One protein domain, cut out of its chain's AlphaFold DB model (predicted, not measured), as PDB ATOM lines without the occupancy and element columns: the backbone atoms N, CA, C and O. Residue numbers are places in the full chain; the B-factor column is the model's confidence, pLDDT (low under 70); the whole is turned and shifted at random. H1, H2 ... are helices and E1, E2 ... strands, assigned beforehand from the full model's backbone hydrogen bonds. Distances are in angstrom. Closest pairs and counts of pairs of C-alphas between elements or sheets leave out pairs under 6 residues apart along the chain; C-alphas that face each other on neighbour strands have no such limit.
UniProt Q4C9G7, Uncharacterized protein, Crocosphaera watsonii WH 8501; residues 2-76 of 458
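AT A GLANCE: This is residues 2 to 76 of the 458 residues of an uncharacterized protein of Crocosphaera watsonii WH 8501 (UniProt Q4C9G7). Two helices, H2 and H3, make a V that narrows towards the link between them, and a two-stranded hairpin, E1 and E2, stands at the open end, near the first residues of H2 and the last of H3. A short helix, H1, packs on H2 and stays apart from H3, while residues 17 to 18, just before H2, pair with E2 as a short addition to the small sheet. The printed part has 75 residues, with three named helices followed by two named strands in the order H1, H2, H3, E1, E2; the sheet's order is E1 - E2, antiparallel, and the class is mixed, helices and strands. The whole is compact, with a radius of gyration of the C-alphas of 12.3 A and spans of 34 by 25 by 23 A.

HOW THE PARTS SIT: H1, residues 2 to 9, touches H2, residues 19 to 31, with Leu 3 and Ala 26 as the closest C-alphas at 6.9 A. Their lines stand at a steep tilt of 57 degrees, opposite ways. Residues 17 to 18 pair antiparallel with residues 71 to 72 of E2, the strand of residues 70 to 74. The closest C-alphas of H2 and E2 are those of Glu 19 and Asn 70, 6.6 A apart. H2 touches H3, residues 38 to 54, at a steep tilt of 52 degrees, opposite ways; their closest C-alphas, Ser 27 and Glu 42, are 4.9 A apart. H1 and H3 are apart. The closest C-alphas of H3 and E1, residues 59 to 64, are those of Arg 53 and Phe 59, at 4.8 A. E1 and E2 form a hairpin, antiparallel at 147 degrees between directions, with N 60 and O 73 at 2.8 A and N 62 and O 71 at 2.9 A, within hydrogen-bond range. H1 and E2 are only just apart, their closest C-alphas 8.2 A from each other. In H1, H2 and H3 every O i to N i+4 pair is within hydrogen-bond range.

IN THESE COORDINATES: H1, residues 2 to 9, begins at C-alpha 2 (-40.450, -36.637, 36.278) and is 11.0 A long from first to last C-alpha. H2, residues 19 to 31, measures 18.1 A. H3, residues 38 to 54, is the longest helix at 24.2 A and ends at C-alpha 54 (-29.653, -45.248, 48.943). E1, residues 59 to 64, measures 14.3 A. E2, residues 70 to 74, measures 13.6 A and ends at C-alpha 74 (-30.762, -33.826, 44.558).

THE WHOLE: The two C-alphas farthest apart are those of Glu 36 and Arg 66, 35.4 A. The printed part has no cut. The links H3 to E1 and E1 to E2 are tight, and the links H1 to H2 and H2 to H3 are short. The mean pLDDT of the printed part is 90.8, and residue 56 alone is under 70.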
ATOM      1  N   TYR A   2     -39.179 -37.269  35.870       91.31
ATOM      2  CA  TYR A   2     -40.450 -36.637  36.278       91.31
ATOM      3  C   TYR A   2     -40.350 -35.830  37.588       91.31
ATOM      4  O   TYR A   2     -40.663 -34.642  37.591       91.31
ATOM      5  N   LEU A   3     -39.820 -36.437  38.660       93.00
ATOM      6  CA  LEU A   3     -39.593 -35.743  39.936       93.00
ATOM      7  C   LEU A   3     -38.634 -34.552  39.804       93.00
ATOM      8  O   LEU A   3     -38.852 -33.529  40.434       93.00
ATOM      9  N   ALA A   4     -37.601 -34.671  38.967       93.19
ATOM     10  CA  ALA A   4     -36.614 -33.612  38.760       93.19
ATOM     11  C   ALA A   4     -37.269 -32.367  38.150       93.19
ATOM     12  O   ALA A   4     -37.161 -31.284  38.705       93.19
ATOM     13  N   ASN A   5     -38.050 -32.549  37.081       93.06
ATOM     14  CA  ASN A   5     -38.782 -31.460  36.440       93.06
ATOM     15  C   ASN A   5     -39.804 -30.798  37.372       93.06
ATOM     16  O   ASN A   5     -39.961 -29.581  37.345       93.06
ATOM     17  N   TRP A   6     -40.487 -31.588  38.204       95.00
ATOM     18  CA  TRP A   6     -41.391 -31.056  39.221       95.00
ATOM     19  C   TRP A   6     -40.645 -30.207  40.262       95.00
ATOM     20  O   TRP A   6     -40.991 -29.047  40.461       95.00
ATOM     21  N   ILE A   7     -39.570 -30.743  40.849       93.31
ATOM     22  CA  ILE A   7     -38.749 -30.049  41.854       93.31
ATOM     23  C   ILE A   7     -38.107 -28.785  41.280       93.31
ATOM     24  O   ILE A   7     -38.070 -27.755  41.941       93.31
ATOM     25  N   TYR A   8     -37.594 -28.844  40.052       93.19
ATOM     26  CA  TYR A   8     -36.912 -27.710  39.436       93.19
ATOM     27  C   TYR A   8     -37.870 -26.546  39.162       93.19
ATOM     28  O   TYR A   8     -37.512 -25.388  39.368       93.19
ATOM     29  N   ARG A   9     -39.106 -26.851  38.747       91.50
ATOM     30  CA  ARG A   9     -40.148 -25.857  38.458       91.50
ATOM     31  C   ARG A   9     -40.664 -25.122  39.689       91.50
ATOM     32  O   ARG A   9     -41.128 -23.995  39.554       91.50
ATOM     33  N   GLU A  10     -40.598 -25.740  40.860       92.19
ATOM     34  CA  GLU A  10     -41.096 -25.162  42.104       92.19
ATOM     35  C   GLU A  10     -39.924 -24.747  42.997       92.19
ATOM     36  O   GLU A  10     -39.309 -25.568  43.675       92.19
ATOM     37  N   GLN A  11     -39.614 -23.446  43.031       85.62
ATOM     38  CA  GLN A  11     -38.469 -22.915  43.785       85.62
ATOM     39  C   GLN A  11     -38.499 -23.304  45.275       85.62
ATOM     40  O   GLN A  11     -37.455 -23.576  45.866       85.62
ATOM     41  N   SER A  12     -39.695 -23.408  45.863       89.19
ATOM     42  CA  SER A  12     -39.904 -23.848  47.248       89.19
ATOM     43  C   SER A  12     -39.431 -25.282  47.519       89.19
ATOM     44  O   SER A  12     -39.112 -25.606  48.660       89.19
ATOM     45  N   LEU A  13     -39.350 -26.135  46.493       89.31
ATOM     46  CA  LEU A  13     -38.935 -27.535  46.609       89.31
ATOM     47  C   LEU A  13     -37.426 -27.730  46.441       89.31
ATOM     48  O   LEU A  13     -36.888 -28.765  46.833       89.31
ATOM     49  N   GLN A  14     -36.712 -26.743  45.894       85.06
ATOM     50  CA  GLN A  14     -35.268 -26.854  45.660       85.06
ATOM     51  C   GLN A  14     -34.441 -26.837  46.960       85.06
ATOM     52  O   GLN A  14     -33.277 -27.254  46.963       85.06
ATOM     53  N   GLY A  15     -35.041 -26.378  48.065       85.56
ATOM     54  CA  GLY A  15     -34.469 -26.435  49.414       85.56
ATOM     55  C   GLY A  15     -34.556 -27.812  50.080       85.56
ATOM     56  O   GLY A  15     -33.871 -28.036  51.072       85.56
ATOM     57  N   GLY A  16     -35.347 -28.736  49.528       91.12
ATOM     58  CA  GLY A  16     -35.572 -30.071  50.077       91.12
ATOM     59  C   GLY A  16     -37.051 -30.450  50.050       91.12
ATOM     60  O   GLY A  16     -37.929 -29.609  50.239       91.12
ATOM     61  N   VAL A  17     -37.330 -31.730  49.816       93.56
ATOM     62  CA  VAL A  17     -38.687 -32.282  49.735       93.56
ATOM     63  C   VAL A  17     -38.830 -33.423  50.728       93.56
ATOM     64  O   VAL A  17     -37.964 -34.294  50.795       93.56
ATOM     65  N   ILE A  18     -39.927 -33.433  51.487       94.38
ATOM     66  CA  ILE A  18     -40.214 -34.531  52.416       94.38
ATOM     67  C   ILE A  18     -40.448 -35.849  51.668       94.38
ATOM     68  O   ILE A  18     -41.032 -35.855  50.580       94.38
ATOM     69  N   GLU A  19     -40.036 -36.966  52.275       91.62
ATOM     70  CA  GLU A  19     -40.106 -38.307  51.664       91.62
ATOM     71  C   GLU A  19     -41.505 -38.630  51.142       91.62
ATOM     72  O   GLU A  19     -41.666 -39.020  49.986       91.62
ATOM     73  N   GLN A  20     -42.531 -38.378  51.960       92.69
ATOM     74  CA  GLN A  20     -43.904 -38.703  51.596       92.69
ATOM     75  C   GLN A  20     -44.358 -37.940  50.350       92.69
ATOM     76  O   GLN A  20     -44.999 -38.519  49.482       92.69
ATOM     77  N   LYS A  21     -43.961 -36.669  50.184       94.69
ATOM     78  CA  LYS A  21     -44.282 -35.904  48.968       94.69
ATOM     79  C   LYS A  21     -43.589 -36.476  47.736       94.69
ATOM     80  O   LYS A  21     -44.192 -36.483  46.665       94.69
ATOM     81  N   LEU A  22     -42.353 -36.964  47.868       94.19
ATOM     82  CA  LEU A  22     -41.654 -37.638  46.769       94.19
ATOM     83  C   LEU A  22     -42.377 -38.928  46.368       94.19
ATOM     84  O   LEU A  22     -42.574 -39.158  45.174       94.19
ATOM     85  N   ILE A  23     -42.802 -39.731  47.350       95.31
ATOM     86  CA  ILE A  23     -43.537 -40.984  47.129       95.31
ATOM     87  C   ILE A  23     -44.889 -40.699  46.481       95.31
ATOM     88  O   ILE A  23     -45.165 -41.245  45.417       95.31
ATOM     89  N   THR A  24     -45.689 -39.789  47.042       96.19
ATOM     90  CA  THR A  24     -46.987 -39.395  46.471       96.19
ATOM     91  C   THR A  24     -46.822 -38.935  45.027       96.19
ATOM     92  O   THR A  24     -47.516 -39.422  44.134       96.19
ATOM     93  N   LYS A  25     -45.844 -38.062  44.755       95.69
ATOM     94  CA  LYS A  25     -45.640 -37.537  43.405       95.69
ATOM     95  C   LYS A  25     -45.154 -38.599  42.419       95.69
ATOM     96  O   LYS A  25     -45.533 -38.577  41.248       95.69
ATOM     97  N   ALA A  26     -44.325 -39.539  42.866       94.75
ATOM     98  CA  ALA A  26     -43.908 -40.676  42.052       94.75
ATOM     99  C   ALA A  26     -45.067 -41.657  41.801       94.75
ATOM    100  O   ALA A  26     -45.216 -42.124  40.671       94.75
ATOM    101  N   SER A  27     -45.914 -41.906  42.803       96.19
ATOM    102  CA  SER A  27     -47.099 -42.763  42.696       96.19
ATOM    103  C   SER A  27     -48.089 -42.214  41.666       96.19
ATOM    104  O   SER A  27     -48.466 -42.938  40.747       96.19
ATOM    105  N   GLU A  28     -48.384 -40.905  41.691       94.69
ATOM    106  CA  GLU A  28     -49.221 -40.238  40.673       94.69
ATOM    107  C   GLU A  28     -48.740 -40.522  39.238       94.69
ATOM    108  O   GLU A  28     -49.532 -40.752  38.319       94.69
ATOM    109  N   TYR A  29     -47.420 -40.511  39.026       93.38
ATOM    110  CA  TYR A  29     -46.826 -40.791  37.722       93.38
ATOM    111  C   TYR A  29     -46.922 -42.271  37.332       93.38
ATOM    112  O   TYR A  29     -47.190 -42.581  36.165       93.38
ATOM    113  N   LEU A  30     -46.670 -43.171  38.285       94.19
ATOM    114  CA  LEU A  30     -46.676 -44.617  38.072       94.19
ATOM    115  C   LEU A  30     -48.093 -45.145  37.843       94.19
ATOM    116  O   LEU A  30     -48.299 -45.867  36.867       94.19
ATOM    117  N   LEU A  31     -49.067 -44.712  38.640       95.06
ATOM    118  CA  LEU A  31     -50.475 -45.082  38.495       95.06
ATOM    119  C   LEU A  31     -51.014 -44.712  37.108       95.06
ATOM    120  O   LEU A  31     -51.688 -45.486  36.451       95.06
ATOM    121  N   LYS A  32     -50.641 -43.548  36.570       92.75
ATOM    122  CA  LYS A  32     -51.104 -43.154  35.231       92.75
ATOM    123  C   LYS A  32     -50.538 -44.025  34.093       92.75
ATOM    124  O   LYS A  32     -51.056 -43.977  32.978       92.75
ATOM    125  N   ARG A  33     -49.418 -44.727  34.301       89.69
ATOM    126  CA  ARG A  33     -48.605 -45.285  33.197       89.69
ATOM    127  C   ARG A  33     -48.268 -46.766  33.310       89.69
ATOM    128  O   ARG A  33     -47.866 -47.346  32.301       89.69
ATOM    129  N   ARG A  34     -48.286 -47.334  34.513       91.44
ATOM    130  CA  ARG A  34     -47.675 -48.637  34.816       91.44
ATOM    131  C   ARG A  34     -48.520 -49.531  35.715       91.44
ATOM    132  O   ARG A  34     -48.293 -50.733  35.670       91.44
ATOM    133  N   PHE A  35     -49.457 -48.975  36.475       93.50
ATOM    134  CA  PHE A  35     -50.270 -49.710  37.443       93.50
ATOM    135  C   PHE A  35     -51.739 -49.313  37.303       93.50
ATOM    136  O   PHE A  35     -52.026 -48.186  36.917       93.50
ATOM    137  N   GLU A  36     -52.658 -50.230  37.592       93.31
ATOM    138  CA  GLU A  36     -54.103 -49.945  37.649       93.31
ATOM    139  C   GLU A  36     -54.566 -49.689  39.089       93.31
ATOM    140  O   GLU A  36     -55.514 -48.936  39.311       93.31
ATOM    141  N   ASP A  37     -53.865 -50.287  40.054       95.81
ATOM    142  CA  ASP A  37     -54.157 -50.197  41.475       95.81
ATOM    143  C   ASP A  37     -53.306 -49.103  42.166       95.81
ATOM    144  O   ASP A  37     -52.088 -49.037  41.945       95.81
ATOM    145  N   PRO A  38     -53.920 -48.214  42.973       94.25
ATOM    146  CA  PRO A  38     -53.205 -47.167  43.703       94.25
ATOM    147  C   PRO A  38     -52.184 -47.675  44.728       94.25
ATOM    148  O   PRO A  38     -51.129 -47.050  44.863       94.25
ATOM    149  N   ASP A  39     -52.465 -48.781  45.420       95.12
ATOM    150  CA  ASP A  39     -51.600 -49.306  46.479       95.12
ATOM    151  C   ASP A  39     -50.330 -49.914  45.863       95.12
ATOM    152  O   ASP A  39     -49.218 -49.635  46.322       95.12
ATOM    153  N   ASP A  40     -50.468 -50.643  44.748       94.94
ATOM    154  CA  ASP A  40     -49.328 -51.152  43.970       94.94
ATOM    155  C   ASP A  40     -48.431 -50.006  43.457       94.94
ATOM    156  O   ASP A  40     -47.195 -50.085  43.498       94.94
ATOM    157  N   ALA A  41     -49.039 -48.909  42.987       95.50
ATOM    158  CA  ALA A  41     -48.311 -47.734  42.511       95.50
ATOM    159  C   ALA A  41     -47.562 -47.011  43.642       95.50
ATOM    160  O   ALA A  41     -46.421 -46.578  43.442       95.50
ATOM    161  N   GLU A  42     -48.178 -46.885  44.821       96.12
ATOM    162  CA  GLU A  42     -47.550 -46.288  45.999       96.12
ATOM    163  C   GLU A  42     -46.411 -47.158  46.533       96.12
ATOM    164  O   GLU A  42     -45.328 -46.631  46.814       96.12
ATOM    165  N   GLN A  43     -46.588 -48.482  46.583       95.62
ATOM    166  CA  GLN A  43     -45.521 -49.402  46.971       95.62
ATOM    167  C   GLN A  43     -44.315 -49.275  46.028       95.62
ATOM    168  O   GLN A  43     -43.187 -49.066  46.486       95.62
ATOM    169  N   ALA A  44     -44.544 -49.326  44.712       95.38
ATOM    170  CA  ALA A  44     -43.485 -49.178  43.718       95.38
ATOM    171  C   ALA A  44     -42.803 -47.797  43.788       95.38
ATOM    172  O   ALA A  44     -41.581 -47.687  43.642       95.38
ATOM    173  N   ALA A  45     -43.568 -46.731  44.044       95.69
ATOM    174  CA  ALA A  45     -43.032 -45.392  44.264       95.69
ATOM    175  C   ALA A  45     -42.143 -45.327  45.514       95.69
ATOM    176  O   ALA A  45     -41.059 -44.741  45.465       95.69
ATOM    177  N   GLY A  46     -42.568 -45.960  46.609       94.19
ATOM    178  CA  GLY A  46     -41.795 -46.079  47.843       94.19
ATOM    179  C   GLY A  46     -40.469 -46.805  47.632       94.19
ATOM    180  O   GLY A  46     -39.423 -46.322  48.070       94.19
ATOM    181  N   GLU A  47     -40.480 -47.926  46.908       93.94
ATOM    182  CA  GLU A  47     -39.265 -48.664  46.542       93.94
ATOM    183  C   GLU A  47     -38.324 -47.819  45.673       93.94
ATOM    184  O   GLU A  47     -37.118 -47.764  45.934       93.94
ATOM    185  N   PHE A  48     -38.866 -47.096  44.688       92.94
ATOM    186  CA  PHE A  48     -38.089 -46.201  43.832       92.94
ATOM    187  C   PHE A  48     -37.443 -45.049  44.617       92.94
ATOM    188  O   PHE A  48     -36.243 -44.804  44.477       92.94
ATOM    189  N   VAL A  49     -38.200 -44.359  45.477       92.38
ATOM    190  CA  VAL A  49     -37.663 -43.275  46.317       92.38
ATOM    191  C   VAL A  49     -36.602 -43.820  47.274       92.38
ATOM    192  O   VAL A  49     -35.537 -43.209  47.409       92.38
ATOM    193  N   ARG A  50     -36.827 -45.005  47.861       91.00
ATOM    194  CA  ARG A  50     -35.854 -45.688  48.724       91.00
ATOM    195  C   ARG A  50     -34.559 -46.031  47.987       91.00
ATOM    196  O   ARG A  50     -33.470 -45.854  48.531       91.00
ATOM    197  N   PHE A  51     -34.662 -46.477  46.741       89.62
ATOM    198  CA  PHE A  51     -33.503 -46.701  45.884       89.62
ATOM    199  C   PHE A  51     -32.735 -45.396  45.609       89.62
ATOM    200  O   PHE A  51     -31.506 -45.362  45.718       89.62
ATOM    201  N   CYS A  52     -33.442 -44.300  45.312       89.44
ATOM    202  CA  CYS A  52     -32.820 -43.005  45.038       89.44
ATOM    203  C   CYS A  52     -32.096 -42.405  46.257       89.44
ATOM    204  O   CYS A  52     -31.023 -41.838  46.076       89.44
ATOM    205  N   ARG A  53     -32.618 -42.559  47.484       85.31
ATOM    206  CA  ARG A  53     -31.908 -42.138  48.717       85.31
ATOM    207  C   ARG A  53     -30.714 -43.027  49.067       85.31
ATOM    208  O   ARG A  53     -29.759 -42.554  49.666       85.31
ATOM    209  N   GLY A  54     -30.765 -44.316  48.721       74.06
ATOM    210  CA  GLY A  54     -29.653 -45.248  48.943       74.06
ATOM    211  C   GLY A  54     -28.504 -45.064  47.949       74.06
ATOM    212  O   GLY A  54     -27.401 -45.558  48.171       74.06
ATOM    213  N   SER A  55     -28.754 -44.341  46.857       75.00
ATOM    214  CA  SER A  55     -27.772 -44.043  45.822       75.00
ATOM    215  C   SER A  55     -27.166 -42.667  46.080       75.00
ATOM    216  O   SER A  55     -27.809 -41.658  45.802       75.00
ATOM    217  N   ALA A  56     -25.913 -42.630  46.549       63.34
ATOM    218  CA  ALA A  56     -25.196 -41.407  46.952       63.34
ATOM    219  C   ALA A  56     -25.243 -40.255  45.923       63.34
ATOM    220  O   ALA A  56     -25.086 -39.089  46.270       63.34
ATOM    221  N   TRP A  57     -25.499 -40.570  44.655       71.12
ATOM    222  CA  TRP A  57     -25.495 -39.628  43.541       71.12
ATOM    223  C   TRP A  57     -26.859 -38.998  43.219       71.12
ATOM    224  O   TRP A  57     -26.898 -38.060  42.429       71.12
ATOM    225  N   VAL A  58     -27.974 -39.501  43.773       83.19
ATOM    226  CA  VAL A  58     -29.323 -39.049  43.380       83.19
ATOM    227  C   VAL A  58     -29.952 -38.156  44.437       83.19
ATOM    228  O   VAL A  58     -30.123 -36.972  44.161       83.19
ATOM    229  N   PHE A  59     -30.284 -38.683  45.618       89.81
ATOM    230  CA  PHE A  59     -30.824 -37.885  46.719       89.81
ATOM    231  C   PHE A  59     -29.910 -37.921  47.940       89.81
ATOM    232  O   PHE A  59     -29.415 -38.977  48.323       89.81
ATOM    233  N   THR A  60     -29.745 -36.762  48.573       89.44
ATOM    234  CA  THR A  60     -29.057 -36.590  49.854       89.44
ATOM    235  C   THR A  60     -30.048 -36.075  50.891       89.44
ATOM    236  O   THR A  60     -30.891 -35.229  50.579       89.44
ATOM    237  N   ASP A  61     -29.948 -36.603  52.107       90.00
ATOM    238  CA  ASP A  61     -30.662 -36.105  53.283       90.00
ATOM    239  C   ASP A  61     -30.086 -34.735  53.683       90.00
ATOM    240  O   ASP A  61     -28.874 -34.593  53.863       90.00
ATOM    241  N   VAL A  62     -30.944 -33.718  53.766       90.31
ATOM    242  CA  VAL A  62     -30.566 -32.336  54.104       90.31
ATOM    243  C   VAL A  62     -31.091 -31.899  55.477       90.31
ATOM    244  O   VAL A  62     -31.107 -30.706  55.782       90.31
ATOM    245  N   GLY A  63     -31.486 -32.858  56.317       90.00
ATOM    246  CA  GLY A  63     -31.998 -32.645  57.667       90.00
ATOM    247  C   GLY A  63     -33.514 -32.794  57.755       90.00
ATOM    248  O   GLY A  63     -34.160 -33.338  56.863       90.00
ATOM    249  N   THR A  64     -34.098 -32.303  58.846       91.62
ATOM    250  CA  THR A  64     -35.535 -32.421  59.120       91.62
ATOM    251  C   THR A  64     -36.257 -31.077  59.063       91.62
ATOM    252  O   THR A  64     -35.683 -30.021  59.337       91.62
ATOM    253  N   ASN A  65     -37.541 -31.104  58.699       88.94
ATOM    254  CA  ASN A  65     -38.420 -29.946  58.853       88.94
ATOM    255  C   ASN A  65     -38.825 -29.750  60.338       88.94
ATOM    256  O   ASN A  65     -38.434 -30.512  61.222       88.94
ATOM    257  N   ARG A  66     -39.638 -28.722  60.622       87.50
ATOM    258  CA  ARG A  66     -40.129 -28.431  61.987       87.50
ATOM    259  C   ARG A  66     -40.991 -29.545  62.587       87.50
ATOM    260  O   ARG A  66     -41.072 -29.636  63.806       87.50
ATOM    261  N   ASP A  67     -41.605 -30.362  61.738       88.06
ATOM    262  CA  ASP A  67     -42.490 -31.462  62.120       88.06
ATOM    263  C   ASP A  67     -41.715 -32.779  62.340       88.06
ATOM    264  O   ASP A  67     -42.284 -33.767  62.797       88.06
ATOM    265  N   GLY A  68     -40.401 -32.778  62.083       88.31
ATOM    266  CA  GLY A  68     -39.516 -33.930  62.252       88.31
ATOM    267  C   GLY A  68     -39.372 -34.816  61.011       88.31
ATOM    268  O   GLY A  68     -38.702 -35.844  61.092       88.31
ATOM    269  N   ASP A  69     -39.943 -34.432  59.866       90.19
ATOM    270  CA  ASP A  69     -39.828 -35.188  58.618       90.19
ATOM    271  C   ASP A  69     -38.480 -34.948  57.939       90.19
ATOM    272  O   ASP A  69     -38.065 -33.798  57.763       90.19
ATOM    273  N   ASN A  70     -37.840 -36.020  57.469       89.81
ATOM    274  CA  ASN A  70     -36.610 -35.931  56.683       89.81
ATOM    275  C   ASN A  70     -36.860 -35.241  55.336       89.81
ATOM    276  O   ASN A  70     -37.803 -35.571  54.606       89.81
ATOM    277  N   LEU A  71     -35.970 -34.318  54.988       92.06
ATOM    278  CA  LEU A  71     -35.941 -33.596  53.728       92.06
ATOM    279  C   LEU A  71     -34.858 -34.180  52.829       92.06
ATOM    280  O   LEU A  71     -33.713 -34.357  53.237       92.06
ATOM    281  N   TYR A  72     -35.205 -34.401  51.568       92.19
ATOM    282  CA  TYR A  72     -34.279 -34.900  50.563       92.19
ATOM    283  C   TYR A  72     -34.118 -33.895  49.430       92.19
ATOM    284  O   TYR A  72     -35.084 -33.282  48.968       92.19
ATOM    285  N   LYS A  73     -32.886 -33.749  48.947       91.62
ATOM    286  CA  LYS A  73     -32.535 -32.903  47.801       91.62
ATOM    287  C   LYS A  73     -31.699 -33.695  46.804       91.62
ATOM    288  O   LYS A  73     -31.007 -34.630  47.192       91.62
ATOM    289  N   PHE A  74     -31.733 -33.312  45.526       90.75
ATOM    290  CA  PHE A  74     -30.762 -33.826  44.558       90.75
ATOM    291  C   PHE A  74     -29.331 -33.568  45.039       90.75
ATOM    292  O   PHE A  74     -29.002 -32.424  45.356       90.75
ATOM    293  N   THR A  75     -28.490 -34.606  45.051       88.94
ATOM    294  CA  THR A  75     -27.088 -34.497  45.493       88.94
ATOM    295  C   THR A  75     -26.338 -33.434  44.685       88.94
ATOM    296  O   THR A  75     -25.635 -32.596  45.243       88.94
ATOM    297  N   HIS A  76     -26.535 -33.430  43.364       88.44
ATOM    298  CA  HIS A  76     -25.916 -32.468  42.459       88.44
ATOM    299  C   HIS A  76     -26.974 -31.698  41.673       88.44
ATOM    300  O   HIS A  76     -27.852 -32.289  41.037       88.44
TER     301      HIS A  76